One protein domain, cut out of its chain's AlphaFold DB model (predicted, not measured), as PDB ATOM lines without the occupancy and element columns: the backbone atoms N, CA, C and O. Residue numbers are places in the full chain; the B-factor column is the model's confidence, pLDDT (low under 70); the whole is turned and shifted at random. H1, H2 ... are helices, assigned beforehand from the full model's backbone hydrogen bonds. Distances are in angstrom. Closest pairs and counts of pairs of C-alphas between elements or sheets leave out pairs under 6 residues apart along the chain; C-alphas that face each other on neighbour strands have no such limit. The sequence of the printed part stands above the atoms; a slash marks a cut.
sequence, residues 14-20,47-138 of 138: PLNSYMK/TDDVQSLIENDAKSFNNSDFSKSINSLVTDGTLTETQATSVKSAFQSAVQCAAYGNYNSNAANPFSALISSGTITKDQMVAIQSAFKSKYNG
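AT A GLANCE: This is residues 14 to 20 and 47 to 138 of the 138 residues of an uncharacterized protein of Clostridium felsineum DSM 794 (UniProt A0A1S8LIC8). A long helix, H4, runs through the middle of a small helical body, with H3 beside it in a helical hairpin, H5 packed on it at a steep angle, and H6 crossing H3. H2 makes an arm at one end, where residues 47 to 53 stick out, and the short H1 lies near H4 and H6. The printed part has 99 residues, with six named helices, H1 to H6 in chain order, and no named strand; the class is all helix. It is compact, with a radius of gyration of the C-alphas of 13.7 A, and only just elongated, spanning 41 by 27 by 27 A.

IN THESE COORDINATES: H4, residues 81 to 99, measures 26.8 A and begins at C-alpha 81 (84.650, 28.860, 23.967). H3 is residues 65 to 75, H5 residues 110 to 116, and H6 residues 122 to 136, 21.1 A long, ending at C-alpha 136 (83.262, 46.525, 9.694). H2, residues 47 to 62, measures 23.1 A; H1 is residues 14 to 20.

HOW THE PARTS SIT: H4 is the hub. Its residues 81 to 88 touch H3, a hairpin at a shallow tilt of 12 degrees, opposite ways; the closest C-alphas, Ile 70 and Ala 84, are 6.1 A apart. Residues 86 to 94 touch H5 at a steep tilt of 47 degrees, closest at C-alphas 90 and 110, 5.7 A. Residues 95 to 98 only just touch H1, with 3 pairs of C-alphas within 8 A, closest at Met 19 and Val 95, 5.6 A. H3 touches H6 at a steep tilt of 50 degrees, closest at C-alphas 69 and 131, 5.6 A. H2 is close to but not clearly touching H4, C-alphas 61 and 92 being 7.1 A apart. H4 and H6 are apart. In H1 to H6 every O i to N i+4 pair is within hydrogen-bond range.

THE WHOLE: The farthest C-alphas, Thr 47 and Asp 123, are 41.8 A apart. Residues 21 to 46 are not printed, a 23.9 A gap between C-alphas 20 and 47. Of the links printed whole, none is long. Mean pLDDT of the printed part is 72.2; 43 residues are under 70, among them 14 to 20, 47 to 60 and 95 to 109.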
ATOM      1  N   PRO A  14      91.376  49.100  11.831       51.91
ATOM      2  CA  PRO A  14      89.934  48.888  12.014       51.91
ATOM      3  C   PRO A  14      89.569  48.641  13.480       51.91
ATOM      4  O   PRO A  14      88.571  49.142  13.987       51.91
ATOM      5  N   LEU A  15      90.426  47.904  14.182       50.78
ATOM      6  CA  LEU A  15      90.254  47.573  15.588       50.78
ATOM      7  C   LEU A  15      90.504  48.792  16.478       50.78
ATOM      8  O   LEU A  15      89.727  49.066  17.382       50.78
ATOM      9  N   ASN A  16      91.538  49.570  16.165       52.44
ATOM     10  CA  ASN A  16      91.843  50.821  16.846       52.44
ATOM     11  C   ASN A  16      90.760  51.889  16.603       52.44
ATOM     12  O   ASN A  16      90.491  52.684  17.495       52.44
ATOM     13  N   SER A  17      90.128  51.902  15.421       55.00
ATOM     14  CA  SER A  17      88.978  52.766  15.120       55.00
ATOM     15  C   SER A  17      87.768  52.361  15.953       55.00
ATOM     16  O   SER A  17      87.227  53.190  16.669       55.00
ATOM     17  N   TYR A  18      87.432  51.068  15.977       53.78
ATOM     18  CA  TYR A  18      86.362  50.555  16.830       53.78
ATOM     19  C   TYR A  18      86.596  50.860  18.316       53.78
ATOM     20  O   TYR A  18      85.684  51.293  19.005       53.78
ATOM     21  N   MET A  19      87.825  50.695  18.813       52.84
ATOM     22  CA  MET A  19      88.167  51.024  20.202       52.84
ATOM     23  C   MET A  19      88.066  52.527  20.508       52.84
ATOM     24  O   MET A  19      87.803  52.888  21.653       52.84
ATOM     25  N   LYS A  20      88.274  53.402  19.515       53.56
ATOM     26  CA  LYS A  20      88.044  54.849  19.648       53.56
ATOM     27  C   LYS A  20      86.555  55.184  19.658       53.56
ATOM     28  O   LYS A  20      86.135  55.954  20.513       53.56
ATOM     29  N   THR A  47      79.956  57.437  43.040       47.38
ATOM     30  CA  THR A  47      80.554  56.281  42.345       47.38
ATOM     31  C   THR A  47      79.540  55.431  41.574       47.38
ATOM     32  O   THR A  47      79.924  54.647  40.707       47.38
ATOM     33  N   ASP A  48      78.256  55.580  41.890       48.91
ATOM     34  CA  ASP A  48      77.181  54.698  41.429       48.91
ATOM     35  C   ASP A  48      76.823  54.961  39.957       48.91
ATOM     36  O   ASP A  48      76.594  54.018  39.192       48.91
ATOM     37  N   ASP A  49      76.895  56.224  39.528       56.84
ATOM     38  CA  ASP A  49      76.683  56.631  38.134       56.84
ATOM     39  C   ASP A  49      77.810  56.104  37.230       56.84
ATOM     40  O   ASP A  49      77.572  55.641  36.115       56.84
ATOM     41  N   VAL A  50      79.043  56.070  37.746       55.69
ATOM     42  CA  VAL A  50      80.208  55.520  37.039       55.69
ATOM     43  C   VAL A  50      80.094  53.997  36.896       55.69
ATOM     44  O   VAL A  50      80.317  53.459  35.811       55.69
ATOM     45  N   GLN A  51      79.703  53.290  37.961       57.53
ATOM     46  CA  GLN A  51      79.548  51.833  37.949       57.53
ATOM     47  C   GLN A  51      78.446  51.374  36.978       57.53
ATOM     48  O   GLN A  51      78.643  50.420  36.221       57.53
ATOM     49  N   SER A  52      77.310  52.076  36.940       59.41
ATOM     50  CA  SER A  52      76.200  51.752  36.034       59.41
ATOM     51  C   SER A  52      76.577  51.915  34.554       59.41
ATOM     52  O   SER A  52      76.193  51.100  33.708       59.41
ATOM     53  N   LEU A  53      77.384  52.928  34.226       58.12
ATOM     54  CA  LEU A  53      77.884  53.150  32.868       58.12
ATOM     55  C   LEU A  53      78.888  52.065  32.443       58.12
ATOM     56  O   LEU A  53      78.768  51.529  31.344       58.12
ATOM     57  N   ILE A  54      79.794  51.647  33.335       60.69
ATOM     58  CA  ILE A  54      80.734  50.535  33.084       60.69
ATOM     59  C   ILE A  54      79.998  49.233  32.760       60.69
ATOM     60  O   ILE A  54      80.395  48.479  31.866       60.69
ATOM     61  N   GLU A  55      78.926  48.945  33.494       60.34
ATOM     62  CA  GLU A  55      78.118  47.747  33.281       60.34
ATOM     63  C   GLU A  55      77.348  47.793  31.959       60.34
ATOM     64  O   GLU A  55      77.230  46.769  31.276       60.34
ATOM     65  N   ASN A  56      76.846  48.965  31.567       62.56
ATOM     66  CA  ASN A  56      76.212  49.153  30.265       62.56
ATOM     67  C   ASN A  56      77.217  49.026  29.115       62.56
ATOM     68  O   ASN A  56      76.905  48.371  28.118       62.56
ATOM     69  N   ASP A  57      78.443  49.513  29.280       62.25
ATOM     70  CA  ASP A  57      79.527  49.325  28.312       62.25
ATOM     71  C   ASP A  57      79.910  47.854  28.155       62.25
ATOM     72  O   ASP A  57      80.054  47.360  27.036       62.25
ATOM     73  N   ALA A  58      80.012  47.108  29.259       62.62
ATOM     74  CA  ALA A  58      80.265  45.670  29.213       62.62
ATOM     75  C   ALA A  58      79.153  44.919  28.454       62.62
ATOM     76  O   ALA A  58      79.422  44.019  27.652       62.62
ATOM     77  N   LYS A  59      77.889  45.304  28.669       63.16
ATOM     78  CA  LYS A  59      76.738  44.753  27.934       63.16
ATOM     79  C   LYS A  59      76.761  45.146  26.455       63.16
ATOM     80  O   LYS A  59      76.481  44.300  25.606       63.16
ATOM     81  N   SER A  60      77.121  46.387  26.139       65.38
ATOM     82  CA  SER A  60      77.259  46.888  24.767       65.38
ATOM     83  C   SER A  60      78.378  46.154  24.020       65.38
ATOM     84  O   SER A  60      78.167  45.628  22.926       65.38
ATOM     85  N   PHE A  61      79.535  45.970  24.661       70.19
ATOM     86  CA  PHE A  61      80.661  45.217  24.116       70.19
ATOM     87  C   PHE A  61      80.300  43.757  23.817       70.19
ATOM     88  O   PHE A  61      80.663  43.231  22.762       70.19
ATOM     89  N   ASN A  62      79.538  43.093  24.687       69.19
ATOM     90  CA  ASN A  62      79.073  41.723  24.436       69.19
ATOM     91  C   ASN A  62      78.128  41.612  23.228       69.19
ATOM     92  O   ASN A  62      78.098  40.570  22.572       69.19
ATOM     93  N   ASN A  63      77.412  42.688  22.893       69.56
ATOM     94  CA  ASN A  63      76.538  42.773  21.719       69.56
ATOM     95  C   ASN A  63      77.214  43.399  20.488       69.56
ATOM     96  O   ASN A  63      76.581  43.536  19.438       69.56
ATOM     97  N   SER A  64      78.491  43.761  20.595       73.56
ATOM     98  CA  SER A  64      79.240  44.379  19.505       73.56
ATOM     99  C   SER A  64      79.474  43.439  18.329       73.56
ATOM    100  O   SER A  64      79.487  42.211  18.464       73.56
ATOM    101  N   ASP A  65      79.760  44.018  17.165       79.19
ATOM    102  CA  ASP A  65      80.136  43.245  15.981       79.19
ATOM    103  C   ASP A  65      81.471  42.516  16.155       79.19
ATOM    104  O   ASP A  65      81.671  41.451  15.568       79.19
ATOM    105  N   PHE A  66      82.341  43.006  17.045       81.56
ATOM    106  CA  PHE A  66      83.510  42.258  17.497       81.56
ATOM    107  C   PHE A  66      83.095  40.973  18.222       81.56
ATOM    108  O   PHE A  66      83.468  39.879  17.801       81.56
ATOM    109  N   SER A  67      82.258  41.076  19.256       83.62
ATOM    110  CA  SER A  67      81.785  39.910  20.013       83.62
ATOM    111  C   SER A  67      81.006  38.918  19.147       83.62
ATOM    112  O   SER A  67      81.184  37.708  19.305       83.62
ATOM    113  N   LYS A  68      80.208  39.405  18.189       86.81
ATOM    114  CA  LYS A  68      79.531  38.558  17.192       86.81
ATOM    115  C   LYS A  68      80.526  37.848  16.269       86.81
ATOM    116  O   LYS A  68      80.355  36.662  16.007       86.81
ATOM    117  N   SER A  69      81.572  38.538  15.810       86.69
ATOM    118  CA  SER A  69      82.629  37.939  14.981       86.69
ATOM    119  C   SER A  69      83.366  36.832  15.735       86.69
ATOM    120  O   SER A  69      83.581  35.755  15.186       86.69
ATOM    121  N   ILE A  70      83.680  37.053  17.015       91.00
ATOM    122  CA  ILE A  70      84.280  36.026  17.873       91.00
ATOM    123  C   ILE A  70      83.342  34.823  18.044       91.00
ATOM    124  O   ILE A  70      83.802  33.692  17.942       91.00
ATOM    125  N   ASN A  71      82.040  35.045  18.257       92.00
ATOM    126  CA  ASN A  71      81.067  33.952  18.363       92.00
ATOM    127  C   ASN A  71      80.998  33.112  17.081       92.00
ATOM    128  O   ASN A  71      80.979  31.891  17.173       92.00
ATOM    129  N   SER A  72      81.020  33.749  15.905       92.44
ATOM    130  CA  SER A  72      81.052  33.027  14.624       92.44
ATOM    131  C   SER A  72      82.261  32.099  14.542       92.44
ATOM    132  O   SER A  72      82.118  30.934  14.203       92.44
ATOM    133  N   LEU A  73      83.439  32.578  14.952       93.69
ATOM    134  CA  LEU A  73      84.663  31.773  14.938       93.69
ATOM    135  C   LEU A  73      84.637  30.598  15.927       93.69
ATOM    136  O   LEU A  73      85.353  29.622  15.711       93.69
ATOM    137  N   VAL A  74      83.828  30.671  16.991       95.94
ATOM    138  CA  VAL A  74      83.560  29.521  17.872       95.94
ATOM    139  C   VAL A  74      82.674  28.505  17.165       95.94
ATOM    140  O   VAL A  74      82.989  27.318  17.159       95.94
ATOM    141  N   THR A  75      81.591  28.963  16.534       94.75
ATOM    142  CA  THR A  75      80.691  28.099  15.755       94.75
ATOM    143  C   THR A  75      81.424  27.399  14.610       94.75
ATOM    144  O   THR A  75      81.208  26.210  14.390       94.75
ATOM    145  N   ASP A  76      82.346  28.097  13.947       93.88
ATOM    146  CA  ASP A  76      83.173  27.565  12.858       93.88
ATOM    147  C   ASP A  76      84.293  26.624  13.354       93.88
ATOM    148  O   ASP A  76      85.064  26.092  12.555       93.88
ATOM    149  N   GLY A  77      84.436  26.440  14.673       94.38
ATOM    150  CA  GLY A  77      85.473  25.604  15.288       94.38
ATOM    151  C   GLY A  77      86.887  26.186  15.211       94.38
ATOM    152  O   GLY A  77      87.854  25.515  15.569       94.38
ATOM    153  N   THR A  78      87.029  27.437  14.763       95.50
ATOM    154  CA  THR A  78      88.322  28.133  14.699       95.50
ATOM    155  C   THR A  78      88.821  28.514  16.092       95.50
ATOM    156  O   THR A  78      90.027  28.503  16.333       95.50
ATOM    157  N   LEU A  79      87.915  28.838  17.016       95.50
ATOM    158  CA  LEU A  79      88.199  29.108  18.426       95.50
ATOM    159  C   LEU A  79      87.415  28.146  19.320       95.50
ATOM    160  O   LEU A  79      86.289  27.774  19.006       95.50
ATOM    161  N   THR A  80      87.967  27.811  20.483       96.88
ATOM    162  CA  THR A  80      87.166  27.221  21.565       96.88
ATOM    163  C   THR A  80      86.417  28.308  22.340       96.88
ATOM    164  O   THR A  80      86.804  29.480  22.320       96.88
ATOM    165  N   GLU A  81      85.377  27.930  23.086       93.56
ATOM    166  CA  GLU A  81      84.650  28.860  23.967       93.56
ATOM    167  C   GLU A  81      85.579  29.557  24.974       93.56
ATOM    168  O   GLU A  81      85.480  30.767  25.199       93.56
ATOM    169  N   THR A  82      86.541  28.815  25.530       94.62
ATOM    170  CA  THR A  82      87.547  29.359  26.449       94.62
ATOM    171  C   THR A  82      88.433  30.391  25.756       94.62
ATOM    172  O   THR A  82      88.646  31.476  26.294       94.62
ATOM    173  N   GLN A  83      88.907  30.099  24.539       93.81
ATOM    174  CA  GLN A  83      89.725  31.036  23.764       93.81
ATOM    175  C   GLN A  83      88.944  32.306  23.421       93.81
ATOM    176  O   GLN A  83      89.453  33.411  23.601       93.81
ATOM    177  N   ALA A  84      87.694  32.161  22.983       91.88
ATOM    178  CA  ALA A  84      86.806  33.279  22.696       91.88
ATOM    179  C   ALA A  84      86.556  34.159  23.924       91.88
ATOM    180  O   ALA A  84      86.589  35.385  23.817       91.88
ATOM    181  N   THR A  85      86.360  33.547  25.092       90.94
ATOM    182  CA  THR A  85      86.200  34.269  26.358       90.94
ATOM    183  C   THR A  85      87.456  35.068  26.693       90.94
ATOM    184  O   THR A  85      87.365  36.267  26.942       90.94
ATOM    185  N   SER A  86      88.642  34.456  26.618       90.81
ATOM    186  CA  SER A  86      89.904  35.161  26.877       90.81
ATOM    187  C   SER A  86      90.160  36.301  25.891       90.81
ATOM    188  O   SER A  86      90.618  37.366  26.301       90.81
ATOM    189  N   VAL A  87      89.833  36.106  24.609       88.12
ATOM    190  CA  VAL A  87      89.922  37.160  23.591       88.12
ATOM    191  C   VAL A  87      88.997  38.318  23.961       88.12
ATOM    192  O   VAL A  87      89.468  39.442  24.098       88.12
ATOM    193  N   LYS A  88      87.705  38.063  24.188       86.31
ATOM    194  CA  LYS A  88      86.742  39.112  24.556       86.31
ATOM    195  C   LYS A  88      87.177  39.885  25.795       86.31
ATOM    196  O   LYS A  88      87.185  41.109  25.745       86.31
ATOM    197  N   SER A  89      87.609  39.198  26.851       83.50
ATOM    198  CA  SER A  89      88.069  39.847  28.080       83.50
ATOM    199  C   SER A  89      89.299  40.723  27.849       83.50
ATOM    200  O   SER A  89      89.312  41.871  28.279       83.50
ATOM    201  N   ALA A  90      90.310  40.232  27.124       82.38
ATOM    202  CA  ALA A  90      91.508  41.019  26.822       82.38
ATOM    203  C   ALA A  90      91.174  42.289  26.023       82.38
ATOM    204  O   ALA A  90      91.738  43.355  26.268       82.38
ATOM    205  N   PHE A  91      90.227  42.183  25.092       77.81
ATOM    206  CA  PHE A  91      89.749  43.310  24.298       77.81
ATOM    207  C   PHE A  91      88.901  44.293  25.099       77.81
ATOM    208  O   PHE A  91      89.105  45.499  24.983       77.81
ATOM    209  N   GLN A  92      88.003  43.799  25.947       74.12
ATOM    210  CA  GLN A  92      87.205  44.632  26.836       74.12
ATOM    211  C   GLN A  92      88.099  45.421  27.797       74.12
ATOM    212  O   GLN A  92      87.929  46.629  27.933       74.12
ATOM    213  N   SER A  93      89.101  44.773  28.401       71.62
ATOM    214  CA  SER A  93      90.083  45.456  29.247       71.62
ATOM    215  C   SER A  93      90.875  46.507  28.468       71.62
ATOM    216  O   SER A  93      91.089  47.603  28.976       71.62
ATOM    217  N   ALA A  94      91.261  46.223  27.219       70.19
ATOM    218  CA  ALA A  94      91.957  47.194  26.377       70.19
ATOM    219  C   ALA A  94      91.079  48.417  26.029       70.19
ATOM    220  O   ALA A  94      91.580  49.542  26.030       70.19
ATOM    221  N   VAL A  95      89.780  48.218  25.769       65.88
ATOM    222  CA  VAL A  95      88.801  49.297  25.528       65.88
ATOM    223  C   VAL A  95      88.575  50.123  26.793       65.88
ATOM    224  O   VAL A  95      88.637  51.349  26.745       65.88
ATOM    225  N   GLN A  96      88.386  49.469  27.938       59.06
ATOM    226  CA  GLN A  96      88.213  50.150  29.221       59.06
ATOM    227  C   GLN A  96      89.448  50.992  29.562       59.06
ATOM    228  O   GLN A  96      89.314  52.172  29.867       59.06
ATOM    229  N   CYS A  97      90.663  50.452  29.412       54.97
ATOM    230  CA  CYS A  97      91.891  51.233  29.591       54.97
ATOM    231  C   CYS A  97      91.969  52.460  28.662       54.97
ATOM    232  O   CYS A  97      92.537  53.477  29.061       54.97
ATOM    233  N   ALA A  98      91.387  52.392  27.457       52.38
ATOM    234  CA  ALA A  98      91.291  53.528  26.540       52.38
ATOM    235  C   ALA A  98      90.300  54.601  26.993       52.38
ATOM    236  O   ALA A  98      90.585  55.788  26.842       52.38
ATOM    237  N   ALA A  99      89.179  54.195  27.588       48.59
ATOM    238  CA  ALA A  99      88.182  55.113  28.124       48.59
ATOM    239  C   ALA A  99      88.727  55.933  29.311       48.59
ATOM    240  O   ALA A  99      88.475  57.131  29.391       48.59
ATOM    241  N   TYR A 100      89.551  55.340  30.185       49.50
ATOM    242  CA  TYR A 100      90.077  56.004  31.394       49.50
ATOM    243  C   TYR A 100      91.320  56.885  31.185       49.50
ATOM    244  O   TYR A 100      91.978  57.259  32.153       49.50
ATOM    245  N   GLY A 101      91.677  57.224  29.941       42.03
ATOM    246  CA  GLY A 101      92.750  58.185  29.645       42.03
ATOM    247  C   GLY A 101      94.176  57.708  29.955       42.03
ATOM    248  O   GLY A 101      95.134  58.407  29.636       42.03
ATOM    249  N   ASN A 102      94.357  56.502  30.497       40.66
ATOM    250  CA  ASN A 102      95.673  55.908  30.729       40.66
ATOM    251  C   ASN A 102      96.123  55.082  29.514       40.66
ATOM    252  O   ASN A 102      96.497  53.913  29.630       40.66
ATOM    253  N   TYR A 103      96.072  55.687  28.325       42.09
ATOM    254  CA  TYR A 103      96.637  55.086  27.120       42.09
ATOM    255  C   TYR A 103      98.146  55.320  27.120       42.09
ATOM    256  O   TYR A 103      98.671  56.200  26.442       42.09
ATOM    257  N   ASN A 104      98.876  54.535  27.912       39.97
ATOM    258  CA  ASN A 104     100.297  54.388  27.643       39.97
ATOM    259  C   ASN A 104     100.394  53.677  26.287       39.97
ATOM    260  O   ASN A 104      99.749  52.651  26.092       39.97
ATOM    261  N   SER A 105     101.167  54.198  25.337       40.31
ATOM    262  CA  SER A 105     101.337  53.638  23.978       40.31
ATOM    263  C   SER A 105     101.851  52.187  23.949       40.31
ATOM    264  O   SER A 105     101.889  51.558  22.894       40.31
ATOM    265  N   ASN A 106     102.197  51.654  25.121       39.62
ATOM    266  CA  ASN A 106     102.521  50.262  25.400       39.62
ATOM    267  C   ASN A 106     101.327  49.426  25.894       39.62
ATOM    268  O   ASN A 106     101.560  48.314  26.366       39.62
ATOM    269  N   ALA A 107     100.085  49.930  25.839       46.91
ATOM    270  CA  ALA A 107      98.877  49.145  26.081       46.91
ATOM    271  C   ALA A 107      98.930  47.945  25.137       46.91
ATOM    272  O   ALA A 107      98.739  48.066  23.926       46.91
ATOM    273  N   ALA A 108      99.367  46.821  25.700       51.69
ATOM    274  CA  ALA A 108      99.841  45.672  24.965       51.69
ATOM    275  C   ALA A 108      98.766  45.278  23.966       51.69
ATOM    276  O   ALA A 108      97.626  45.046  24.363       51.69
ATOM    277  N   ASN A 109      99.119  45.223  22.678       67.38
ATOM    278  CA  ASN A 109      98.243  44.663  21.657       67.38
ATOM    279  C   ASN A 109      97.674  43.355  22.237       67.38
ATOM    280  O   ASN A 109      98.474  42.446  22.486       67.38
ATOM    281  N   PRO A 110      96.360  43.244  22.508       74.06
ATOM    282  CA  PRO A 110      95.812  42.122  23.267       74.06
ATOM    283  C   PRO A 110      96.162  40.782  22.613       74.06
ATOM    284  O   PRO A 110      96.413  39.798  23.302       74.06
ATOM    285  N   PHE A 111      96.334  40.753  21.289       79.19
ATOM    286  CA  PHE A 111      96.812  39.571  20.581       79.19
ATOM    287  C   PHE A 111      98.248  39.168  20.918       79.19
ATOM    288  O   PHE A 111      98.544  37.980  20.963       79.19
ATOM    289  N   SER A 112      99.149  40.126  21.146       74.75
ATOM    290  CA  SER A 112     100.535  39.820  21.517       74.75
ATOM    291  C   SER A 112     100.602  39.079  22.853       74.75
ATOM    292  O   SER A 112     101.281  38.058  22.948       74.75
ATOM    293  N   ALA A 113      99.816  39.524  23.839       78.50
ATOM    294  CA  ALA A 113      99.684  38.856  25.127       78.50
ATOM    295  C   ALA A 113      99.048  37.464  24.978       78.50
ATOM    296  O   ALA A 113      99.614  36.490  25.467       78.50
ATOM    297  N   LEU A 114      97.937  37.358  24.238       86.69
ATOM    298  CA  LEU A 114      97.207  36.099  24.037       86.69
ATOM    299  C   LEU A 114      98.001  35.042  23.251       86.69
ATOM    300  O   LEU A 114      97.812  33.846  23.458       86.69
ATOM    301  N   ILE A 115      98.883  35.458  22.340       86.44
ATOM    302  CA  ILE A 115      99.774  34.538  21.617       86.44
ATOM    303  C   ILE A 115     100.951  34.138  22.489       86.44
ATOM    304  O   ILE A 115     101.312  32.965  22.526       86.44
ATOM    305  N   SER A 116     101.544  35.095  23.207       82.50
ATOM    306  CA  SER A 116     102.660  34.800  24.103       82.50
ATOM    307  C   SER A 116     102.252  33.866  25.243       82.50
ATOM    308  O   SER A 116     103.073  33.066  25.679       82.50
ATOM    309  N   SER A 117     101.004  33.943  25.716       85.81
ATOM    310  CA  SER A 117     100.444  33.013  26.703       85.81
ATOM    311  C   SER A 117     100.034  31.664  26.107       85.81
ATOM    312  O   SER A 117      99.628  30.774  26.850       85.81
ATOM    313  N   GLY A 118     100.096  31.503  24.780       87.88
ATOM    314  CA  GLY A 118      99.618  30.311  24.078       87.88
ATOM    315  C   GLY A 118      98.095  30.155  24.084       87.88
ATOM    316  O   GLY A 118      97.591  29.093  23.733       87.88
ATOM    317  N   THR A 119      97.349  31.193  24.476       92.88
ATOM    318  CA  THR A 119      95.883  31.167  24.495       92.88
ATOM    319  C   THR A 119      95.318  31.073  23.083       92.88
ATOM    320  O   THR A 119      94.367  30.330  22.867       92.88
ATOM    321  N   ILE A 120      95.907  31.779  22.116       90.81
ATOM    322  CA  ILE A 120      95.550  31.670  20.696       90.81
ATOM    323  C   ILE A 120      96.796  31.480  19.833       90.81
ATOM    324  O   ILE A 120      97.900  31.881  20.204       90.81
ATOM    325  N   THR A 121      96.615  30.922  18.640       91.50
ATOM    326  CA  THR A 121      97.671  30.842  17.625       91.50
ATOM    327  C   THR A 121      97.703  32.090  16.742       91.50
ATOM    328  O   THR A 121      96.780  32.911  16.721       91.50
ATOM    329  N   LYS A 122      98.778  32.232  15.959       84.75
ATOM    330  CA  LYS A 122      98.887  33.305  14.962       84.75
ATOM    331  C   LYS A 122      97.818  33.181  13.869       84.75
ATOM    332  O   LYS A 122      97.277  34.199  13.450       84.75
ATOM    333  N   ASP A 123      97.459  31.962  13.479       86.81
ATOM    334  CA  ASP A 123      96.411  31.722  12.479       86.81
ATOM    335  C   ASP A 123      95.025  32.093  13.021       86.81
ATOM    336  O   ASP A 123      94.250  32.770  12.346       86.81
ATOM    337  N   GLN A 124      94.747  31.762  14.287       90.00
ATOM    338  CA  GLN A 124      93.526  32.193  14.974       90.00
ATOM    339  C   GLN A 124      93.443  33.725  15.074       90.00
ATOM    340  O   GLN A 124      92.385  34.304  14.841       90.00
ATOM    341  N   MET A 125      94.559  34.408  15.344       86.12
ATOM    342  CA  MET A 125      94.621  35.874  15.328       86.12
ATOM    343  C   MET A 125      94.282  36.464  13.946       86.12
ATOM    344  O   MET A 125      93.571  37.469  13.861       86.12
ATOM    345  N   VAL A 126      94.772  35.857  12.863       85.19
ATOM    346  CA  VAL A 126      94.456  36.287  11.489       85.19
ATOM    347  C   VAL A 126      92.976  36.063  11.168       85.19
ATOM    348  O   VAL A 126      92.344  36.940  10.570       85.19
ATOM    349  N   ALA A 127      92.398  34.941  11.603       88.38
ATOM    350  CA  ALA A 127      90.973  34.662  11.438       88.38
ATOM    351  C   ALA A 127      90.099  35.686  12.179       88.38
ATOM    352  O   ALA A 127      89.164  36.225  11.590       88.38
ATOM    353  N   ILE A 128      90.455  36.038  13.422       85.44
ATOM    354  CA  ILE A 128      89.770  37.085  14.200       85.44
ATOM    355  C   ILE A 128      89.783  38.422  13.457       85.44
ATOM    356  O   ILE A 128      88.737  39.052  13.297       85.44
ATOM    357  N   GLN A 129      90.945  38.847  12.961       79.81
ATOM    358  CA  GLN A 129      91.053  40.095  12.203       79.81
ATOM    359  C   GLN A 129      90.221  40.068  10.920       79.81
ATOM    360  O   GLN A 129      89.568  41.056  10.591       79.81
ATOM    361  N   SER A 130      90.234  38.945  10.204       82.94
ATOM    362  CA  SER A 130      89.491  38.792   8.952       82.94
ATOM    363  C   SER A 130      87.983  38.823   9.190       82.94
ATOM    364  O   SER A 130      87.274  39.548   8.494       82.94
ATOM    365  N   ALA A 131      87.504  38.106  10.210       83.12
ATOM    366  CA  ALA A 131      86.101  38.104  10.608       83.12
ATOM    367  C   ALA A 131      85.633  39.514  10.991       83.12
ATOM    368  O   ALA A 131      84.607  39.981  10.498       83.12
ATOM    369  N   PHE A 132      86.431  40.229  11.788       75.12
ATOM    370  CA  PHE A 132      86.093  41.583  12.207       75.12
ATOM    371  C   PHE A 132      86.114  42.589  11.047       75.12
ATOM    372  O   PHE A 132      85.177  43.365  10.883       75.12
ATOM    373  N   LYS A 133      87.142  42.547  10.190       70.69
ATOM    374  CA  LYS A 133      87.244  43.424   9.013       70.69
ATOM    375  C   LYS A 133      86.092  43.203   8.033       70.69
ATOM    376  O   LYS A 133      85.588  44.166   7.470       70.69
ATOM    377  N   SER A 134      85.674  41.952   7.847       67.56
ATOM    378  CA  SER A 134      84.522  41.604   7.010       67.56
ATOM    379  C   SER A 134      83.220  42.215   7.541       67.56
ATOM    380  O   SER A 134      82.388  42.658   6.759       67.56
ATOM    381  N   LYS A 135      83.059  42.298   8.869       65.06
ATOM    382  CA  LYS A 135      81.889  42.921   9.504       65.06
ATOM    383  C   LYS A 135      81.932  44.450   9.536       65.06
ATOM    384  O   LYS A 135      80.874  45.055   9.477       65.06
ATOM    385  N   TYR A 136      83.113  45.062   9.631       56.34
ATOM    386  CA  TYR A 136      83.262  46.525   9.694       56.34
ATOM    387  C   TYR A 136      83.258  47.204   8.312       56.34
ATOM    388  O   TYR A 136      82.891  48.367   8.196       56.34
ATOM    389  N   ASN A 137      83.664  46.488   7.258       50.81
ATOM    390  CA  ASN A 137      83.655  46.987   5.876       50.81
ATOM    391  C   ASN A 137      82.388  46.579   5.089       50.81
ATOM    392  O   ASN A 137      82.380  46.723   3.864       50.81
ATOM    393  N   GLY A 138      81.395  45.990   5.761       41.16
ATOM    394  CA  GLY A 138      80.158  45.470   5.171       41.16
ATOM    395  C   GLY A 138      78.968  46.386   5.387       41.16
ATOM    396  O   GLY A 138      78.956  47.098   6.413       41.16
TER     397      GLY A 138